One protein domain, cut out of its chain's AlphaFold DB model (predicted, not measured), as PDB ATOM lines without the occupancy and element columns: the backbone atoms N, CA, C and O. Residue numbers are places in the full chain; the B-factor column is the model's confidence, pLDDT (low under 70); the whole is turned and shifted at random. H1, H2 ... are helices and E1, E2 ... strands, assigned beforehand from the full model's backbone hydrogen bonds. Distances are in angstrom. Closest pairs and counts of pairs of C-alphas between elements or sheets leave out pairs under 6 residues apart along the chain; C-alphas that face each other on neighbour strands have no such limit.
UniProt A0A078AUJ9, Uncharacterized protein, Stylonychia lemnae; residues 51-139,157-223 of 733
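AT A GLANCE: This is residues 51 to 139 and 157 to 223 of the 733 residues of an uncharacterized protein of Stylonychia lemnae (UniProt A0A078AUJ9). Helices stack in two rows, H1, H4, H7 and H9 side by side in one and H2, H5, H8 and H10 in the other, with H11 at the far end beyond H8 and H9. A small strand hairpin, E1 and E2, lies at one side near H7, and the short helices H3 and H6 are near H5. The printed part has 156 residues, in the order H1 H2 H3 E1 E2 H4 H5 H6 H7 H8 H9 H10 H11, mostly helix, with an antiparallel sheet of order E1 - E2. It is compact, with a radius of gyration of the C-alphas of 15.2 A and spans of 45 by 32 by 31 A.

IN THESE COORDINATES: H1, residues 51 to 55, begins at C-alpha 51 (121.072, 168.759, 137.686). H2 is residues 59 to 68, 14.4 A long, and H3 is residues 74 to 77. E1, residues 89 to 91, begins at C-alpha 89 (126.424, 162.643, 125.439), and E2 is residues 94 to 96. H4 is residues 103 to 108, H5 residues 115 to 125, 14.5 A, and H6 residues 129 to 132. After the cut come H7, residues 161 to 168, H8, residues 172 to 181, 13.2 A, and H9, residues 188 to 200, 18.6 A. H10 is residues 206 to 211, and H11, residues 214 to 221, ends at C-alpha 221 (156.970, 177.462, 118.237).

HOW THE PARTS SIT: H1 touches H4, the closest C-alphas being those of Ile 53 and Ala 107, 6.1 A apart. H2 touches H5, with C-alphas 59 and 117 closest at 4.8 A, at a shallow tilt of 30 degrees, the same way. E1 and E2 form an antiparallel hairpin, with N 91 and O 94 2.9 A apart and N 96 and O 89 2.8 A apart, both within hydrogen-bond range. H4 and H5 form a helical hairpin; their closest C-alphas, 104 and 118, are 6.0 A apart. H4 touches H7, C-alphas 108 and 166 being closest at 6.4 A. H7 and H8 form another helical hairpin, with C-alphas 166 and 175 closest at 5.4 A. H9 touches H7 with residues 194 to 198 alone, C-alphas 164 and 197 being closest at 6.5 A. H8 touches H10, with C-alphas 176 and 209 closest at 6.2 A. H11 only just touches H8, with 3 pairs of C-alphas within 8 A. Every O i to N i+4 pair is within hydrogen-bond range in H1, H2, H4, H7, H8, H9, H10 and H11, against 6 of 7 in H5, while H3 and H6 are too short for such a pair.

THE WHOLE: The C-alphas farthest apart, those of Glu 68 and Leu 223, are 46.9 A apart. Residues 140 to 156 are not printed, and C-alphas 139 and 157 are 14.1 A apart across the cut. The link from H3 to E1, 11 residues, is long. Mean pLDDT of the printed part is 87.7; residues 71, 75 to 76, 83 to 85, 136 to 139 and 157 to 158 are under 70.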
ATOM      1  N   GLU A  51     122.418 168.651 138.255       92.06
ATOM      2  CA  GLU A  51     121.072 168.759 137.686       92.06
ATOM      3  C   GLU A  51     120.721 170.193 137.281       92.06
ATOM      4  O   GLU A  51     120.108 170.404 136.232       92.06
ATOM      5  N   THR A  52     121.116 171.171 138.096       94.44
ATOM      6  CA  THR A  52     120.908 172.593 137.812       94.44
ATOM      7  C   THR A  52     121.674 173.003 136.561       94.44
ATOM      8  O   THR A  52     121.092 173.653 135.700       94.44
ATOM      9  N   ILE A  53     122.929 172.565 136.401       95.31
ATOM     10  CA  ILE A  53     123.739 172.808 135.200       95.31
ATOM     11  C   ILE A  53     123.085 172.184 133.976       95.31
ATOM     12  O   ILE A  53     122.903 172.879 132.987       95.31
ATOM     13  N   ILE A  54     122.686 170.911 134.033       94.44
ATOM     14  CA  ILE A  54     122.061 170.207 132.902       94.44
ATOM     15  C   ILE A  54     120.771 170.913 132.453       94.44
ATOM     16  O   ILE A  54     120.502 171.024 131.260       94.44
ATOM     17  N   LYS A  55     119.964 171.402 133.403       95.00
ATOM     18  CA  LYS A  55     118.677 172.066 133.126       95.00
ATOM     19  C   LYS A  55     118.819 173.565 132.829       95.00
ATOM     20  O   LYS A  55     117.838 174.189 132.414       95.00
ATOM     21  N   ALA A  56     119.991 174.155 133.063       96.56
ATOM     22  CA  ALA A  56     120.191 175.591 132.946       96.56
ATOM     23  C   ALA A  56     120.064 176.060 131.499       96.56
ATOM     24  O   ALA A  56     120.618 175.462 130.576       96.56
ATOM     25  N   LYS A  57     119.369 177.188 131.333       97.50
ATOM     26  CA  LYS A  57     119.261 177.902 130.052       97.50
ATOM     27  C   LYS A  57     120.312 178.995 129.901       97.50
ATOM     28  O   LYS A  57     120.530 179.480 128.801       97.50
ATOM     29  N   THR A  58     120.899 179.435 131.012       97.69
ATOM     30  CA  THR A  58     121.866 180.539 131.049       97.69
ATOM     31  C   THR A  58     122.858 180.327 132.182       97.69
ATOM     32  O   THR A  58     122.461 179.855 133.251       97.69
ATOM     33  N   SER A  59     124.098 180.786 132.010       97.62
ATOM     34  CA  SER A  59     125.133 180.743 133.051       97.62
ATOM     35  C   SER A  59     124.694 181.426 134.348       97.62
ATOM     36  O   SER A  59     124.907 180.896 135.434       97.62
ATOM     37  N   LYS A  60     123.986 182.562 134.241       97.38
ATOM     38  CA  LYS A  60     123.521 183.366 135.383       97.38
ATOM     39  C   LYS A  60     122.668 182.575 136.380       97.38
ATOM     40  O   LYS A  60     122.787 182.802 137.576       97.38
ATOM     41  N   GLN A  61     121.836 181.647 135.902       97.00
ATOM     42  CA  GLN A  61     120.986 180.816 136.766       97.00
ATOM     43  C   GLN A  61     121.819 179.937 137.703       97.00
ATOM     44  O   GLN A  61     121.534 179.860 138.895       97.00
ATOM     45  N   VAL A  62     122.860 179.296 137.169       95.31
ATOM     46  CA  VAL A  62     123.730 178.416 137.956       95.31
ATOM     47  C   VAL A  62     124.672 179.229 138.839       95.31
ATOM     48  O   VAL A  62     124.888 178.862 139.988       95.31
ATOM     49  N   ILE A  63     125.205 180.345 138.332       95.75
ATOM     50  CA  ILE A  63     126.067 181.238 139.119       95.75
ATOM     51  C   ILE A  63     125.300 181.760 140.337       95.75
ATOM     52  O   ILE A  63     125.788 181.625 141.453       95.75
ATOM     53  N   GLN A  64     124.068 182.246 140.153       95.25
ATOM     54  CA  GLN A  64     123.222 182.689 141.262       95.25
ATOM     55  C   GLN A  64     122.973 181.555 142.270       95.25
ATOM     56  O   GLN A  64     123.090 181.764 143.475       95.25
ATOM     57  N   TYR A  65     122.689 180.341 141.789       93.62
ATOM     58  CA  TYR A  65     122.536 179.168 142.652       93.62
ATOM     59  C   TYR A  65     123.799 178.883 143.488       93.62
ATOM     60  O   TYR A  65     123.708 178.618 144.687       93.62
ATOM     61  N   LEU A  66     124.985 178.963 142.875       91.62
ATOM     62  CA  LEU A  66     126.270 178.781 143.555       91.62
ATOM     63  C   LEU A  66     126.546 179.890 144.580       91.62
ATOM     64  O   LEU A  66     127.039 179.607 145.669       91.62
ATOM     65  N   GLU A  67     126.214 181.140 144.258       91.25
ATOM     66  CA  GLU A  67     126.374 182.285 145.162       91.25
ATOM     67  C   GLU A  67     125.441 182.193 146.381       91.25
ATOM     68  O   GLU A  67     125.861 182.470 147.508       91.25
ATOM     69  N   GLU A  68     124.198 181.742 146.187       92.12
ATOM     70  CA  GLU A  68     123.212 181.547 147.257       92.12
ATOM     71  C   GLU A  68     123.604 180.417 148.227       92.12
ATOM     72  O   GLU A  68     123.330 180.499 149.427       92.12
ATOM     73  N   LYS A  69     124.277 179.369 147.733       83.81
ATOM     74  CA  LYS A  69     124.665 178.177 148.513       83.81
ATOM     75  C   LYS A  69     126.011 178.303 149.252       83.81
ATOM     76  O   LYS A  69     126.454 177.323 149.845       83.81
ATOM     77  N   GLN A  70     126.590 179.508 149.319       73.25
ATOM     78  CA  GLN A  70     127.916 179.826 149.886       73.25
ATOM     79  C   GLN A  70     129.107 179.305 149.059       73.25
ATOM     80  O   GLN A  70     128.977 178.453 148.185       73.25
ATOM     81  N   LYS A  71     130.306 179.849 149.336       69.88
ATOM     82  CA  LYS A  71     131.547 179.530 148.610       69.88
ATOM     83  C   LYS A  71     131.951 178.065 148.814       69.88
ATOM     84  O   LYS A  71     132.537 177.717 149.837       69.88
ATOM     85  N   ILE A  72     131.679 177.232 147.813       74.88
ATOM     86  CA  ILE A  72     132.212 175.871 147.714       74.88
ATOM     87  C   ILE A  72     133.732 175.966 147.520       74.88
ATOM     88  O   ILE A  72     134.205 176.719 146.672       74.88
ATOM     89  N   SER A  73     134.502 175.209 148.303       72.75
ATOM     90  CA  SER A  73     135.953 175.093 148.100       72.75
ATOM     91  C   SER A  73     136.262 174.451 146.735       72.75
ATOM     92  O   SER A  73     135.577 173.485 146.384       72.75
ATOM     93  N   PRO A  74     137.313 174.887 146.009       71.38
ATOM     94  CA  PRO A  74     137.730 174.271 144.745       71.38
ATOM     95  C   PRO A  74     137.867 172.747 144.839       71.38
ATOM     96  O   PRO A  74     137.324 172.018 144.016       71.38
ATOM     97  N   ILE A  75     138.488 172.257 145.918       65.31
ATOM     98  CA  ILE A  75     138.724 170.823 146.155       65.31
ATOM     99  C   ILE A  75     137.402 170.052 146.262       65.31
ATOM    100  O   ILE A  75     137.280 168.922 145.793       65.31
ATOM    101  N   ILE A  76     136.399 170.653 146.910       69.69
ATOM    102  CA  ILE A  76     135.076 170.039 147.046       69.69
ATOM    103  C   ILE A  76     134.390 170.042 145.685       69.69
ATOM    104  O   ILE A  76     133.863 169.010 145.275       69.69
ATOM    105  N   PHE A  77     134.453 171.163 144.969       79.88
ATOM    106  CA  PHE A  77     133.867 171.322 143.645       79.88
ATOM    107  C   PHE A  77     134.398 170.278 142.653       79.88
ATOM    108  O   PHE A  77     133.632 169.578 141.991       79.88
ATOM    109  N   GLU A  78     135.714 170.096 142.639       72.00
ATOM    110  CA  GLU A  78     136.421 169.095 141.845       72.00
ATOM    111  C   GLU A  78     136.126 167.658 142.256       72.00
ATOM    112  O   GLU A  78     136.445 166.755 141.494       72.00
ATOM    113  N   SER A  79     135.528 167.412 143.422       72.38
ATOM    114  CA  SER A  79     135.122 166.072 143.865       72.38
ATOM    115  C   SER A  79     133.673 165.724 143.502       72.38
ATOM    116  O   SER A  79     133.259 164.569 143.632       72.38
ATOM    117  N   ILE A  80     132.891 166.701 143.023       81.56
ATOM    118  CA  ILE A  80     131.499 166.496 142.616       81.56
ATOM    119  C   ILE A  80     131.472 165.635 141.345       81.56
ATOM    120  O   ILE A  80     132.109 165.955 140.342       81.56
ATOM    121  N   ARG A  81     130.742 164.516 141.388       81.38
ATOM    122  CA  ARG A  81     130.587 163.551 140.286       81.38
ATOM    123  C   ARG A  81     129.129 163.116 140.197       81.38
ATOM    124  O   ARG A  81     128.523 162.823 141.230       81.38
ATOM    125  N   ALA A  82     128.573 163.012 138.992       70.75
ATOM    126  CA  ALA A  82     127.197 162.553 138.796       70.75
ATOM    127  C   ALA A  82     127.129 161.060 138.468       70.75
ATOM    128  O   ALA A  82     126.938 160.678 137.325       70.75
ATOM    129  N   LYS A  83     127.182 160.187 139.481       61.25
ATOM    130  CA  LYS A  83     127.112 158.722 139.275       61.25
ATOM    131  C   LYS A  83     125.779 158.192 138.707       61.25
ATOM    132  O   LYS A  83     125.646 156.985 138.508       61.25
ATOM    133  N   THR A  84     124.766 159.038 138.522       58.19
ATOM    134  CA  THR A  84     123.391 158.625 138.182       58.19
ATOM    135  C   THR A  84     122.736 159.484 137.104       58.19
ATOM    136  O   THR A  84     121.520 159.418 136.932       58.19
ATOM    137  N   SER A  85     123.492 160.318 136.387       57.72
ATOM    138  CA  SER A  85     122.912 161.102 135.301       57.72
ATOM    139  C   SER A  85     122.506 160.168 134.152       57.72
ATOM    140  O   SER A  85     123.331 159.521 133.521       57.72
ATOM    141  N   ASN A  86     121.220 160.172 133.789       70.00
ATOM    142  CA  ASN A  86     120.768 159.698 132.471       70.00
ATOM    143  C   ASN A  86     121.196 160.666 131.343       70.00
ATOM    144  O   ASN A  86     120.583 160.689 130.276       70.00
ATOM    145  N   TYR A  87     122.199 161.516 131.593       80.88
ATOM    146  CA  TYR A  87     122.683 162.505 130.645       80.88
ATOM    147  C   TYR A  87     123.568 161.794 129.631       80.88
ATOM    148  O   TYR A  87     124.709 161.432 129.922       80.88
ATOM    149  N   LYS A  88     122.990 161.539 128.460       84.12
ATOM    150  CA  LYS A  88     123.663 160.881 127.349       84.12
ATOM    151  C   LYS A  88     124.333 161.938 126.494       84.12
ATOM    152  O   LYS A  88     123.657 162.805 125.944       84.12
ATOM    153  N   VAL A  89     125.649 161.844 126.381       84.50
ATOM    154  CA  VAL A  89     126.424 162.643 125.439       84.50
ATOM    155  C   VAL A  89     127.041 161.684 124.443       84.50
ATOM    156  O   VAL A  89     127.687 160.727 124.840       84.50
ATOM    157  N   GLU A  90     126.805 161.931 123.164       84.62
ATOM    158  CA  GLU A  90     127.392 161.162 122.067       84.62
ATOM    159  C   GLU A  90     128.488 161.988 121.385       84.62
ATOM    160  O   GLU A  90     128.214 163.136 121.041       84.62
ATOM    161  N   ILE A  91     129.702 161.466 121.235       82.06
ATOM    162  CA  ILE A  91     130.774 162.079 120.433       82.06
ATOM    163  C   ILE A  91     131.207 161.037 119.406       82.06
ATOM    164  O   ILE A  91     131.483 159.905 119.780       82.06
ATOM    165  N   ASP A  92     131.221 161.398 118.126       80.19
ATOM    166  CA  ASP A  92     131.684 160.557 117.012       80.19
ATOM    167  C   ASP A  92     130.910 159.233 116.916       80.19
ATOM    168  O   ASP A  92     131.450 158.179 116.590       80.19
ATOM    169  N   GLY A  93     129.612 159.278 117.233       82.00
ATOM    170  CA  GLY A  93     128.748 158.094 117.276       82.00
ATOM    171  C   GLY A  93     128.884 157.255 118.554       82.00
ATOM    172  O   GLY A  93     128.161 156.273 118.728       82.00
ATOM    173  N   GLU A  94     129.785 157.623 119.468       82.06
ATOM    174  CA  GLU A  94     130.041 156.899 120.709       82.06
ATOM    175  C   GLU A  94     129.340 157.561 121.897       82.06
ATOM    176  O   GLU A  94     129.512 158.746 122.185       82.06
ATOM    177  N   LEU A  95     128.552 156.778 122.638       83.81
ATOM    178  CA  LEU A  95     127.959 157.228 123.895       83.81
ATOM    179  C   LEU A  95     129.035 157.328 124.976       83.81
ATOM    180  O   LEU A  95     129.543 156.318 125.463       83.81
ATOM    181  N   ILE A  96     129.312 158.550 125.417       84.50
ATOM    182  CA  ILE A  96     130.252 158.819 126.494       84.50
ATOM    183  C   ILE A  96     129.591 158.571 127.843       84.50
ATOM    184  O   ILE A  96     128.493 159.054 128.145       84.50
ATOM    185  N   ASN A  97     130.312 157.852 128.697       82.75
ATOM    186  CA  ASN A  97     129.969 157.735 130.100       82.75
ATOM    187  C   ASN A  97     130.171 159.092 130.793       82.75
ATOM    188  O   ASN A  97     131.284 159.604 130.868       82.75
ATOM    189  N   THR A  98     129.098 159.678 131.325       87.00
ATOM    190  CA  THR A  98     129.150 160.966 132.038       87.00
ATOM    191  C   THR A  98     129.229 160.792 133.560       87.00
ATOM    192  O   THR A  98     129.296 161.776 134.304       87.00
ATOM    193  N   ALA A  99     129.276 159.549 134.060       79.62
ATOM    194  CA  ALA A  99     129.168 159.249 135.488       79.62
ATOM    195  C   ALA A  99     130.281 159.883 136.339       79.62
ATOM    196  O   ALA A  99     130.085 160.190 137.520       79.62
ATOM    197  N   MET A 100     131.455 160.073 135.732       79.56
ATOM    198  CA  MET A 100     132.642 160.620 136.383       79.56
ATOM    199  C   MET A 100     132.953 162.059 135.966       79.56
ATOM    200  O   MET A 100     133.999 162.595 136.329       79.56
ATOM    201  N   TRP A 101     132.052 162.715 135.240       88.25
ATOM    202  CA  TRP A 101     132.235 164.115 134.891       88.25
ATOM    203  C   TRP A 101     132.085 165.017 136.114       88.25
ATOM    204  O   TRP A 101     131.230 164.801 136.982       88.25
ATOM    205  N   ASN A 102     132.935 166.037 136.165       89.00
ATOM    206  CA  ASN A 102     132.821 167.144 137.105       89.00
ATOM    207  C   ASN A 102     131.846 168.214 136.556       89.00
ATOM    208  O   ASN A 102     131.459 168.155 135.383       89.00
ATOM    209  N   PRO A 103     131.441 169.208 137.369       93.75
ATOM    210  CA  PRO A 103     130.494 170.232 136.929       93.75
ATOM    211  C   PRO A 103     130.969 171.084 135.735       93.75
ATOM    212  O   PRO A 103     130.131 171.531 134.954       93.75
ATOM    213  N   VAL A 104     132.286 171.270 135.547       95.06
ATOM    214  CA  VAL A 104     132.842 172.005 134.394       95.06
ATOM    215  C   VAL A 104     132.505 171.295 133.089       95.06
ATOM    216  O   VAL A 104     131.966 171.916 132.177       95.06
ATOM    217  N   MET A 105     132.716 169.981 133.031       94.25
ATOM    218  CA  MET A 105     132.405 169.178 131.842       94.25
ATOM    219  C   MET A 105     130.915 169.208 131.495       94.25
ATOM    220  O   MET A 105     130.555 169.332 130.327       94.25
ATOM    221  N   TYR A 106     130.034 169.176 132.502       94.94
ATOM    222  CA  TYR A 106     128.592 169.329 132.279       94.94
ATOM    223  C   TYR A 106     128.215 170.706 131.731       94.94
ATOM    224  O   TYR A 106     127.295 170.796 130.921       94.94
ATOM    225  N   ALA A 107     128.899 171.770 132.156       96.81
ATOM    226  CA  ALA A 107     128.647 173.114 131.649       96.81
ATOM    227  C   ALA A 107     129.108 173.274 130.193       96.81
ATOM    228  O   ALA A 107     128.379 173.865 129.401       96.81
ATOM    229  N   ILE A 108     130.262 172.698 129.833       97.12
ATOM    230  CA  ILE A 108     130.778 172.690 128.453       97.12
ATOM    231  C   ILE A 108     129.861 171.867 127.542       97.12
ATOM    232  O   ILE A 108     129.499 172.304 126.454       97.12
ATOM    233  N   ALA A 109     129.430 170.691 128.004       95.62
ATOM    234  CA  ALA A 109     128.536 169.812 127.256       95.62
ATOM    235  C   ALA A 109     127.088 170.319 127.167       95.62
ATOM    236  O   ALA A 109     126.267 169.677 126.508       95.62
ATOM    237  N   ASN A 110     126.733 171.406 127.857       95.69
ATOM    238  CA  ASN A 110     125.375 171.925 127.841       95.69
ATOM    239  C   ASN A 110     125.082 172.608 126.486       95.69
ATOM    240  O   ASN A 110     125.821 173.514 126.094       95.69
ATOM    241  N   PRO A 111     123.980 172.258 125.795       94.81
ATOM    242  CA  PRO A 111     123.645 172.829 124.486       94.81
ATOM    243  C   PRO A 111     123.361 174.342 124.509       94.81
ATOM    244  O   PRO A 111     123.370 174.984 123.464       94.81
ATOM    245  N   ASN A 112     123.119 174.931 125.686       96.88
ATOM    246  CA  ASN A 112     122.904 176.368 125.870       96.88
ATOM    247  C   ASN A 112     124.210 177.169 126.045       96.88
ATOM    248  O   ASN A 112     124.135 178.322 126.466       96.88
ATOM    249  N   LYS A 113     125.384 176.583 125.748       96.81
ATOM    250  CA  LYS A 113     126.678 177.290 125.645       96.81
ATOM    251  C   LYS A 113     127.015 178.112 126.895       96.81
ATOM    252  O   LYS A 113     127.063 179.342 126.887       96.81
ATOM    253  N   LEU A 114     127.196 177.431 128.027       97.81
ATOM    254  CA  LEU A 114     127.327 178.066 129.346       97.81
ATOM    255  C   LEU A 114     128.740 178.634 129.622       97.81
ATOM    256  O   LEU A 114     129.294 178.416 130.701       97.81
ATOM    257  N   LEU A 115     129.330 179.382 128.682       98.06
ATOM    258  CA  LEU A 115     130.711 179.893 128.768       98.06
ATOM    259  C   LEU A 115     130.986 180.687 130.050       98.06
ATOM    260  O   LEU A 115     131.935 180.403 130.774       98.06
ATOM    261  N   GLU A 116     130.118 181.640 130.386       98.31
ATOM    262  CA  GLU A 116     130.317 182.476 131.580       98.31
ATOM    263  C   GLU A 116     130.295 181.668 132.889       98.31
ATOM    264  O   GLU A 116     130.935 182.045 133.868       98.31
ATOM    265  N   LEU A 117     129.606 180.521 132.915       97.44
ATOM    266  CA  LEU A 117     129.645 179.616 134.062       97.44
ATOM    267  C   LEU A 117     130.987 178.879 134.117       97.44
ATOM    268  O   LEU A 117     131.551 178.740 135.199       97.44
ATOM    269  N   VAL A 118     131.507 178.430 132.970       97.69
ATOM    270  CA  VAL A 118     132.834 177.801 132.873       97.69
ATOM    271  C   VAL A 118     133.922 178.761 133.358       97.69
ATOM    272  O   VAL A 118     134.693 178.387 134.244       97.69
ATOM    273  N   LYS A 119     133.909 180.016 132.889       97.38
ATOM    274  CA  LYS A 119     134.794 181.084 133.384       97.38
ATOM    275  C   LYS A 119     134.652 181.297 134.884       97.38
ATOM    276  O   LYS A 119     135.648 181.307 135.595       97.38
ATOM    277  N   TYR A 120     133.424 181.390 135.396       95.88
ATOM    278  CA  TYR A 120     133.190 181.559 136.832       95.88
ATOM    279  C   TYR A 120     133.790 180.410 137.660       95.88
ATOM    280  O   TYR A 120     134.452 180.646 138.669       95.88
ATOM    281  N   MET A 121     133.612 179.157 137.232       94.31
ATOM    282  CA  MET A 121     134.191 178.006 137.934       94.31
ATOM    283  C   MET A 121     135.726 178.037 137.904       94.31
ATOM    284  O   MET A 121     136.371 177.817 138.927       94.31
ATOM    285  N   ILE A 122     136.323 178.344 136.757       93.12
ATOM    286  CA  ILE A 122     137.780 178.333 136.596       93.12
ATOM    287  C   ILE A 122     138.444 179.538 137.270       93.12
ATOM    288  O   ILE A 122     139.386 179.368 138.036       93.12
ATOM    289  N   GLU A 123     137.941 180.745 137.038       92.94
ATOM    290  CA  GLU A 123     138.604 181.991 137.434       92.94
ATOM    291  C   GLU A 123     138.175 182.484 138.817       92.94
ATOM    292  O   GLU A 123     138.984 183.061 139.542       92.94
ATOM    293  N   VAL A 124     136.909 182.266 139.199       92.00
ATOM    294  CA  VAL A 124     136.358 182.780 140.465       92.00
ATOM    295  C   VAL A 124     136.367 181.716 141.553       92.00
ATOM    296  O   VAL A 124     136.799 181.997 142.673       92.00
ATOM    297  N   ILE A 125     135.899 180.500 141.252       88.56
ATOM    298  CA  ILE A 125     135.996 179.390 142.211       88.56
ATOM    299  C   ILE A 125     137.448 178.918 142.300       88.56
ATOM    300  O   ILE A 125     137.902 178.643 143.405       88.56
ATOM    301  N   GLY A 126     138.186 178.891 141.187       83.12
ATOM    302  CA  GLY A 126     139.584 178.457 141.157       83.12
ATOM    303  C   GLY A 126     139.731 176.950 140.978       83.12
ATOM    304  O   GLY A 126     140.619 176.354 141.586       83.12
ATOM    305  N   VAL A 127     138.835 176.316 140.211       84.94
ATOM    306  CA  VAL A 127     138.951 174.880 139.917       84.94
ATOM    307  C   VAL A 127     140.165 174.610 139.034       84.94
ATOM    308  O   VAL A 127     140.475 175.357 138.105       84.94
ATOM    309  N   HIS A 128     140.845 173.508 139.304       81.69
ATOM    310  CA  HIS A 128     142.055 173.110 138.621       81.69
ATOM    311  C   HIS A 128     141.744 172.700 137.176       81.69
ATOM    312  O   HIS A 128     141.149 171.652 136.910       81.69
ATOM    313  N   THR A 129     142.192 173.507 136.219       85.62
ATOM    314  CA  THR A 129     141.825 173.403 134.797       85.62
ATOM    315  C   THR A 129     142.337 172.127 134.140       85.62
ATOM    316  O   THR A 129     141.550 171.387 133.556       85.62
ATOM    317  N   GLY A 130     143.615 171.784 134.336       77.88
ATOM    318  CA  GLY A 130     144.227 170.585 133.743       77.88
ATOM    319  C   GLY A 130     143.616 169.261 134.201       77.88
ATOM    320  O   GLY A 130     143.905 168.215 133.636       77.88
ATOM    321  N   LEU A 131     142.766 169.312 135.219       73.88
ATOM    322  CA  LEU A 131     142.121 168.161 135.824       73.88
ATOM    323  C   LEU A 131     140.609 168.194 135.616       73.88
ATOM    324  O   LEU A 131     139.981 167.153 135.440       73.88
ATOM    325  N   SER A 132     140.032 169.397 135.583       84.56
ATOM    326  CA  SER A 132     138.611 169.603 135.326       84.56
ATOM    327  C   SER A 132     138.242 169.458 133.849       84.56
ATOM    328  O   SER A 132     137.098 169.129 133.555       84.56
ATOM    329  N   LEU A 133     139.184 169.694 132.932       88.88
ATOM    330  CA  LEU A 133     138.951 169.651 131.482       88.88
ATOM    331  C   LEU A 133     139.345 168.316 130.828       88.88
ATOM    332  O   LEU A 133     138.945 168.052 129.694       88.88
ATOM    333  N   LYS A 134     140.113 167.472 131.528       81.25
ATOM    334  CA  LYS A 134     140.515 166.147 131.037       81.25
ATOM    335  C   LYS A 134     139.452 165.102 131.361       81.25
ATOM    336  O   LYS A 134     138.719 165.217 132.347       81.25
ATOM    337  N   GLU A 135     139.370 164.069 130.531       74.12
ATOM    338  CA  GLU A 135     138.485 162.943 130.792       74.12
ATOM    339  C   GLU A 135     138.929 162.222 132.078       74.12
ATOM    340  O   GLU A 135     140.123 161.953 132.263       74.12
ATOM    341  N   PRO A 136     138.000 161.891 132.990       67.25
ATOM    342  CA  PRO A 136     138.327 161.055 134.135       67.25
ATOM    343  C   PRO A 136     138.869 159.700 133.661       67.25
ATOM    344  O   PRO A 136     138.318 159.074 132.760       67.25
ATOM    345  N   ILE A 137     139.942 159.221 134.294       61.06
ATOM    346  CA  ILE A 137     140.512 157.907 133.984       61.06
ATOM    347  C   ILE A 137     139.503 156.831 134.409       61.06
ATOM    348  O   ILE A 137     139.384 156.504 135.590       61.06
ATOM    349  N   TYR A 138     138.773 156.282 133.439       61.88
ATOM    350  CA  TYR A 138     138.044 155.029 133.593       61.88
ATOM    351  C   TYR A 138     139.077 153.902 133.561       61.88
ATOM    352  O   TYR A 138     139.552 153.521 132.490       61.88
ATOM    353  N   ASP A 139     139.520 153.430 134.728       49.50
ATOM    354  CA  ASP A 139     140.338 152.222 134.758       49.50
ATOM    355  C   ASP A 139     139.440 151.036 134.400       49.50
ATOM    356  O   ASP A 139     138.422 150.772 135.047       49.50
ATOM    357  N   TRP A 157     140.142 160.139 123.541       51.94
ATOM    358  CA  TRP A 157     139.527 161.385 124.043       51.94
ATOM    359  C   TRP A 157     140.144 161.976 125.317       51.94
ATOM    360  O   TRP A 157     139.720 163.038 125.784       51.94
ATOM    361  N   LYS A 158     141.136 161.302 125.912       69.12
ATOM    362  CA  LYS A 158     141.451 161.496 127.336       69.12
ATOM    363  C   LYS A 158     141.878 162.914 127.711       69.12
ATOM    364  O   LYS A 158     141.563 163.374 128.808       69.12
ATOM    365  N   SER A 159     142.589 163.611 126.834       76.62
ATOM    366  CA  SER A 159     143.063 164.972 127.094       76.62
ATOM    367  C   SER A 159     142.202 166.044 126.429       76.62
ATOM    368  O   SER A 159     142.050 167.112 127.010       76.62
ATOM    369  N   THR A 160     141.568 165.758 125.291       88.56
ATOM    370  CA  THR A 160     140.863 166.744 124.449       88.56
ATOM    371  C   THR A 160     139.339 166.731 124.580       88.56
ATOM    372  O   THR A 160     138.655 167.462 123.860       88.56
ATOM    373  N   LEU A 161     138.770 165.950 125.508       91.00
ATOM    374  CA  LEU A 161     137.316 165.815 125.654       91.00
ATOM    375  C   LEU A 161     136.591 167.165 125.803       91.00
ATOM    376  O   LEU A 161     135.571 167.381 125.154       91.00
ATOM    377  N   ALA A 162     137.109 168.095 126.611       94.75
ATOM    378  CA  ALA A 162     136.507 169.423 126.761       94.75
ATOM    379  C   ALA A 162     136.444 170.202 125.432       94.75
ATOM    380  O   ALA A 162     135.417 170.808 125.122       94.75
ATOM    381  N   LEU A 163     137.510 170.148 124.628       95.81
ATOM    382  CA  LEU A 163     137.556 170.782 123.308       95.81
ATOM    383  C   LEU A 163     136.594 170.091 122.333       95.81
ATOM    384  O   LEU A 163     135.861 170.758 121.608       95.81
ATOM    385  N   SER A 164     136.529 168.759 122.385       94.19
ATOM    386  CA  SER A 164     135.629 167.947 121.560       94.19
ATOM    387  C   SER A 164     134.159 168.260 121.846       94.19
ATOM    388  O   SER A 164     133.348 168.374 120.931       94.19
ATOM    389  N   LEU A 165     133.808 168.484 123.117       94.88
ATOM    390  CA  LEU A 165     132.467 168.917 123.515       94.88
ATOM    391  C   LEU A 165     132.124 170.315 122.986       94.88
ATOM    392  O   LEU A 165     130.998 170.532 122.535       94.88
ATOM    393  N   ALA A 166     133.078 171.251 123.013       96.88
ATOM    394  CA  ALA A 166     132.886 172.585 122.447       96.88
ATOM    395  C   ALA A 166     132.704 172.537 120.918       96.88
ATOM    396  O   ALA A 166     131.794 173.183 120.392       96.88
ATOM    397  N   ILE A 167     133.499 171.717 120.216       95.94
ATOM    398  CA  ILE A 167     133.377 171.479 118.767       95.94
ATOM    399  C   ILE A 167     132.019 170.873 118.427       95.94
ATOM    400  O   ILE A 167     131.305 171.410 117.583       95.94
ATOM    401  N   LYS A 168     131.616 169.814 119.135       94.12
ATOM    402  CA  LYS A 168     130.309 169.177 118.948       94.12
ATOM    403  C   LYS A 168     129.158 170.176 119.096       94.12
ATOM    404  O   LYS A 168     128.183 170.121 118.351       94.12
ATOM    405  N   ASN A 169     129.252 171.087 120.064       95.06
ATOM    406  CA  ASN A 169     128.242 172.122 120.292       95.06
ATOM    407  C   ASN A 169     128.351 173.310 119.314       95.06
ATOM    408  O   ASN A 169     127.575 174.268 119.426       95.06
ATOM    409  N   CYS A 170     129.301 173.266 118.371       96.31
ATOM    410  CA  CYS A 170     129.650 174.357 117.462       96.31
ATOM    411  C   CYS A 170     129.814 175.684 118.227       96.31
ATOM    412  O   CYS A 170     129.248 176.722 117.865       96.31
ATOM    413  N   ASP A 171     130.482 175.634 119.380       97.19
ATOM    414  CA  ASP A 171     130.633 176.750 120.310       97.19
ATOM    415  C   ASP A 171     132.023 177.381 120.165       97.19
ATOM    416  O   ASP A 171     132.968 177.005 120.857       97.19
ATOM    417  N   ILE A 172     132.137 178.329 119.226       97.19
ATOM    418  CA  ILE A 172     133.394 179.023 118.906       97.19
ATOM    419  C   ILE A 172     133.950 179.751 120.131       97.19
ATOM    420  O   ILE A 172     135.143 179.658 120.386       97.19
ATOM    421  N   GLU A 173     133.107 180.443 120.904       97.62
ATOM    422  CA  GLU A 173     133.564 181.229 122.056       97.62
ATOM    423  C   GLU A 173     134.074 180.322 123.184       97.62
ATOM    424  O   GLU A 173     135.102 180.606 123.801       97.62
ATOM    425  N   MET A 174     133.389 179.200 123.436       98.12
ATOM    426  CA  MET A 174     133.871 178.193 124.384       98.12
ATOM    427  C   MET A 174     135.168 177.550 123.907       98.12
ATOM    428  O   MET A 174     136.093 177.394 124.703       98.12
ATOM    429  N   LEU A 175     135.257 177.191 122.625       97.62
ATOM    430  CA  LEU A 175     136.472 176.621 122.056       97.62
ATOM    431  C   LEU A 175     137.635 177.611 122.137       97.62
ATOM    432  O   LEU A 175     138.715 177.222 122.556       97.62
ATOM    433  N   GLU A 176     137.420 178.880 121.793       97.25
ATOM    434  CA  GLU A 176     138.429 179.933 121.887       97.25
ATOM    435  C   GLU A 176     138.918 180.103 123.325       97.25
ATOM    436  O   GLU A 176     140.126 180.119 123.552       97.25
ATOM    437  N   TYR A 177     138.007 180.151 124.298       97.44
ATOM    438  CA  TYR A 177     138.358 180.243 125.712       97.44
ATOM    439  C   TYR A 177     139.174 179.031 126.184       97.44
ATOM    440  O   TYR A 177     140.263 179.176 126.740       97.44
ATOM    441  N   LEU A 178     138.678 177.815 125.936       96.31
ATOM    442  CA  LEU A 178     139.359 176.587 126.347       96.31
ATOM    443  C   LEU A 178     140.711 176.436 125.646       96.31
ATOM    444  O   LEU A 178     141.698 176.095 126.293       96.31
ATOM    445  N   TRP A 179     140.774 176.710 124.344       95.88
ATOM    446  CA  TRP A 179     141.989 176.603 123.550       95.88
ATOM    447  C   TRP A 179     142.994 177.671 123.963       95.88
ATOM    448  O   TRP A 179     144.076 177.307 124.409       95.88
ATOM    449  N   ASN A 180     142.653 178.959 123.860       94.56
ATOM    450  CA  ASN A 180     143.601 180.076 123.926       94.56
ATOM    451  C   ASN A 180     143.863 180.624 125.330       94.56
ATOM    452  O   ASN A 180     145.005 181.002 125.606       94.56
ATOM    453  N   ASP A 181     142.876 180.650 126.229       93.94
ATOM    454  CA  ASP A 181     143.099 181.162 127.591       93.94
ATOM    455  C   ASP A 181     143.769 180.104 128.477       93.94
ATOM    456  O   ASP A 181     144.575 180.437 129.352       93.94
ATOM    457  N   HIS A 182     143.540 178.824 128.164       91.19
ATOM    458  CA  HIS A 182     144.176 177.673 128.816       91.19
ATOM    459  C   HIS A 182     145.229 176.987 127.942       91.19
ATOM    460  O   HIS A 182     145.487 175.796 128.085       91.19
ATOM    461  N   TYR A 183     145.888 177.750 127.065       90.38
ATOM    462  CA  TYR A 183     146.875 177.252 126.094       90.38
ATOM    463  C   TYR A 183     148.006 176.394 126.681       90.38
ATOM    464  O   TYR A 183     148.630 175.616 125.968       90.38
ATOM    465  N   PHE A 184     148.315 176.572 127.966       82.94
ATOM    466  CA  PHE A 184     149.373 175.856 128.674       82.94
ATOM    467  C   PHE A 184     149.010 174.398 128.995       82.94
ATOM    468  O   PHE A 184     149.872 173.662 129.472       82.94
ATOM    469  N   LEU A 185     147.750 174.002 128.788       85.00
ATOM    470  CA  LEU A 185     147.269 172.636 129.000       85.00
ATOM    471  C   LEU A 185     147.459 171.731 127.788       85.00
ATOM    472  O   LEU A 185     147.401 170.515 127.954       85.00
ATOM    473  N   TRP A 186     147.618 172.327 126.608       89.88
ATOM    474  CA  TRP A 186     147.531 171.624 125.340       89.88
ATOM    475  C   TRP A 186     148.917 171.393 124.753       89.88
ATOM    476  O   TRP A 186     149.763 172.295 124.720       89.88
ATOM    477  N   ASP A 187     149.132 170.183 124.257       87.44
ATOM    478  CA  ASP A 187     150.335 169.813 123.531       87.44
ATOM    479  C   ASP A 187     150.050 169.416 122.076       87.44
ATOM    480  O   ASP A 187     148.951 169.570 121.543       87.44
ATOM    481  N   ILE A 188     151.092 168.960 121.385       89.50
ATOM    482  CA  ILE A 188     151.008 168.603 119.969       89.50
ATOM    483  C   ILE A 188     150.101 167.393 119.702       89.50
ATOM    484  O   ILE A 188     149.473 167.318 118.650       89.50
ATOM    485  N   THR A 189     149.998 166.470 120.659       88.69
ATOM    486  CA  THR A 189     149.098 165.313 120.591       88.69
ATOM    487  C   THR A 189     147.651 165.777 120.673       88.69
ATOM    488  O   THR A 189     146.802 165.289 119.930       88.69
ATOM    489  N   ASP A 190     147.389 166.752 121.547       90.81
ATOM    490  CA  ASP A 190     146.067 167.357 121.694       90.81
ATOM    491  C   ASP A 190     145.661 168.113 120.430       90.81
ATOM    492  O   ASP A 190     144.530 167.977 119.973       90.81
ATOM    493  N   LEU A 191     146.590 168.864 119.827       93.31
ATOM    494  CA  LEU A 191     146.356 169.520 118.542       93.31
ATOM    495  C   LEU A 191     146.011 168.498 117.452       93.31
ATOM    496  O   LEU A 191     145.032 168.686 116.740       93.31
ATOM    497  N   ASP A 192     146.771 167.408 117.332       91.06
ATOM    498  CA  ASP A 192     146.501 166.358 116.343       91.06
ATOM    499  C   ASP A 192     145.081 165.776 116.486       91.06
ATOM    500  O   ASP A 192     144.364 165.668 115.490       91.06
ATOM    501  N   GLN A 193     144.666 165.447 117.716       90.12
ATOM    502  CA  GLN A 193     143.316 164.944 118.015       90.12
ATOM    503  C   GLN A 193     142.235 165.994 117.748       90.12
ATOM    504  O   GLN A 193     141.153 165.674 117.252       90.12
ATOM    505  N   LEU A 194     142.521 167.257 118.068       92.88
ATOM    506  CA  LEU A 194     141.610 168.366 117.828       92.88
ATOM    507  C   LEU A 194     141.330 168.531 116.334       92.88
ATOM    508  O   LEU A 194     140.178 168.706 115.951       92.88
ATOM    509  N   MET A 195     142.363 168.425 115.496       92.88
ATOM    510  CA  MET A 195     142.228 168.510 114.039       92.88
ATOM    511  C   MET A 195     141.378 167.364 113.478       92.88
ATOM    512  O   MET A 195     140.523 167.613 112.630       92.88
ATOM    513  N   ASP A 196     141.555 166.141 113.989       90.19
ATOM    514  CA  ASP A 196     140.705 164.996 113.623       90.19
ATOM    515  C   ASP A 196     139.243 165.242 114.014       90.19
ATOM    516  O   ASP A 196     138.327 165.017 113.225       90.19
ATOM    517  N   THR A 197     139.025 165.791 115.210       90.88
ATOM    518  CA  THR A 197     137.684 166.114 115.708       90.88
ATOM    519  C   THR A 197     137.016 167.190 114.847       90.88
ATOM    520  O   THR A 197     135.868 167.033 114.446       90.88
ATOM    521  N   LEU A 198     137.717 168.274 114.500       92.06
ATOM    522  CA  LEU A 198     137.173 169.324 113.625       92.06
ATOM    523  C   LEU A 198     136.712 168.778 112.276       92.06
ATOM    524  O   LEU A 198     135.644 169.160 111.801       92.06
ATOM    525  N   TYR A 199     137.529 167.911 111.678       90.62
ATOM    526  CA  TYR A 199     137.229 167.291 110.397       90.62
ATOM    527  C   TYR A 199     135.983 166.404 110.495       90.62
ATOM    528  O   TYR A 199     135.057 166.568 109.706       90.62
ATOM    529  N   ASN A 200     135.900 165.551 111.522       89.56
ATOM    530  CA  ASN A 200     134.759 164.653 111.732       89.56
ATOM    531  C   ASN A 200     133.425 165.391 111.954       89.56
ATOM    532  O   ASN A 200     132.376 164.875 111.571       89.56
ATOM    533  N   TYR A 201     133.448 166.583 112.563       90.94
ATOM    534  CA  TYR A 201     132.251 167.413 112.778       90.94
ATOM    535  C   TYR A 201     131.987 168.436 111.668       90.94
ATOM    536  O   TYR A 201     131.061 169.234 111.810       90.94
ATOM    537  N   GLU A 202     132.796 168.461 110.603       91.69
ATOM    538  CA  GLU A 202     132.735 169.471 109.535       91.69
ATOM    539  C   GLU A 202     132.784 170.922 110.070       91.69
ATOM    540  O   GLU A 202     132.293 171.861 109.442       91.69
ATOM    541  N   PHE A 203     133.389 171.147 111.244       92.62
ATOM    542  CA  PHE A 203     133.378 172.451 111.914       92.62
ATOM    543  C   PHE A 203     134.586 173.311 111.521       92.62
ATOM    544  O   PHE A 203     135.358 173.779 112.359       92.62
ATOM    545  N   LEU A 204     134.769 173.513 110.217       88.69
ATOM    546  CA  LEU A 204     135.977 174.133 109.662       88.69
ATOM    547  C   LEU A 204     136.146 175.613 110.040       88.69
ATOM    548  O   LEU A 204     137.276 176.091 110.114       88.69
ATOM    549  N   ASP A 205     135.069 176.330 110.379       89.19
ATOM    550  CA  ASP A 205     135.143 177.721 110.857       89.19
ATOM    551  C   ASP A 205     136.037 177.868 112.104       89.19
ATOM    552  O   ASP A 205     136.746 178.870 112.276       89.19
ATOM    553  N   ALA A 206     136.061 176.840 112.958       93.44
ATOM    554  CA  ALA A 206     136.890 176.793 114.158       93.44
ATOM    555  C   ALA A 206     138.391 176.639 113.861       93.44
ATOM    556  O   ALA A 206     139.217 177.005 114.703       93.44
ATOM    557  N   LEU A 207     138.769 176.197 112.654       91.31
ATOM    558  CA  LEU A 207     140.169 176.158 112.225       91.31
ATOM    559  C   LEU A 207     140.806 177.549 112.325       91.31
ATOM    560  O   LEU A 207     141.988 177.677 112.651       91.31
ATOM    561  N   SER A 208     140.005 178.601 112.133       88.44
ATOM    562  CA  SER A 208     140.481 179.971 112.250       88.44
ATOM    563  C   SER A 208     140.881 180.402 113.644       88.44
ATOM    564  O   SER A 208     141.937 181.019 113.818       88.44
ATOM    565  N   VAL A 209     140.092 180.002 114.635       92.12
ATOM    566  CA  VAL A 209     140.400 180.207 116.049       92.12
ATOM    567  C   VAL A 209     141.648 179.430 116.443       92.12
ATOM    568  O   VAL A 209     142.463 179.925 117.222       92.12
ATOM    569  N   ILE A 210     141.822 178.231 115.885       94.50
ATOM    570  CA  ILE A 210     142.944 177.360 116.220       94.50
ATOM    571  C   ILE A 210     144.242 177.889 115.618       94.50
ATOM    572  O   ILE A 210     145.155 178.185 116.383       94.50
ATOM    573  N   LEU A 211     144.323 178.079 114.295       92.38
ATOM    574  CA  LEU A 211     145.568 178.460 113.612       92.38
ATOM    575  C   LEU A 211     146.050 179.872 113.973       92.38
ATOM    576  O   LEU A 211     147.254 180.126 114.036       92.38
ATOM    577  N   ARG A 212     145.124 180.804 114.235       90.88
ATOM    578  CA  ARG A 212     145.465 182.156 114.717       90.88
ATOM    579  C   ARG A 212     145.635 182.214 116.235       90.88
ATOM    580  O   ARG A 212     146.114 183.217 116.763       90.88
ATOM    581  N   GLY A 213     145.233 181.152 116.924       92.56
ATOM    582  CA  GLY A 213     145.235 181.053 118.367       92.56
ATOM    583  C   GLY A 213     146.637 181.089 118.963       92.56
ATOM    584  O   GLY A 213     147.604 180.556 118.407       92.56
ATOM    585  N   LYS A 214     146.740 181.675 120.157       91.12
ATOM    586  CA  LYS A 214     147.974 181.705 120.952       91.12
ATOM    587  C   LYS A 214     148.502 180.293 121.221       91.12
ATOM    588  O   LYS A 214     149.710 180.084 121.269       91.12
ATOM    589  N   THR A 215     147.610 179.323 121.374       93.25
ATOM    590  CA  THR A 215     147.963 177.929 121.660       93.25
ATOM    591  C   THR A 215     148.666 177.267 120.502       93.25
ATOM    592  O   THR A 215     149.717 176.674 120.709       93.25
ATOM    593  N   PHE A 216     148.143 177.414 119.286       94.38
ATOM    594  CA  PHE A 216     148.794 176.879 118.097       94.38
ATOM    595  C   PHE A 216     150.177 177.509 117.912       94.38
ATOM    596  O   PHE A 216     151.157 176.792 117.733       94.38
ATOM    597  N   VAL A 217     150.282 178.833 118.080       91.75
ATOM    598  CA  VAL A 217     151.570 179.545 118.124       91.75
ATOM    599  C   VAL A 217     152.521 178.926 119.141       91.75
ATOM    600  O   VAL A 217     153.634 178.567 118.778       91.75
ATOM    601  N   ASN A 218     152.094 178.735 120.384       89.12
ATOM    602  CA  ASN A 218     152.962 178.216 121.437       89.12
ATOM    603  C   ASN A 218     153.341 176.745 121.236       89.12
ATOM    604  O   ASN A 218     154.496 176.380 121.444       89.12
ATOM    605  N   ILE A 219     152.399 175.897 120.815       90.75
ATOM    606  CA  ILE A 219     152.665 174.489 120.509       90.75
ATOM    607  C   ILE A 219     153.686 174.411 119.381       90.75
ATOM    608  O   ILE A 219     154.740 173.808 119.567       90.75
ATOM    609  N   ILE A 220     153.422 175.053 118.243       92.75
ATOM    610  CA  ILE A 220     154.292 174.953 117.073       92.75
ATOM    611  C   ILE A 220     155.642 175.614 117.356       92.75
ATOM    612  O   ILE A 220     156.673 174.987 117.137       92.75
ATOM    613  N   LEU A 221     155.689 176.821 117.929       89.12
ATOM    614  CA  LEU A 221     156.970 177.462 118.237       89.12
ATOM    615  C   LEU A 221     157.807 176.671 119.252       89.12
ATOM    616  O   LEU A 221     159.027 176.800 119.246       89.12
ATOM    617  N   SER A 222     157.206 175.810 120.070       84.25
ATOM    618  CA  SER A 222     157.964 174.938 120.968       84.25
ATOM    619  C   SER A 222     158.669 173.756 120.281       84.25
ATOM    620  O   SER A 222     159.527 173.108 120.887       84.25
ATOM    621  N   LEU A 223     158.322 173.464 119.025       87.19
ATOM    622  CA  LEU A 223     158.917 172.398 118.217       87.19
ATOM    623  C   LEU A 223     160.211 172.863 117.532       87.19
ATOM    624  O   LEU A 223     160.467 174.062 117.406       87.19
TER     625      LEU A 223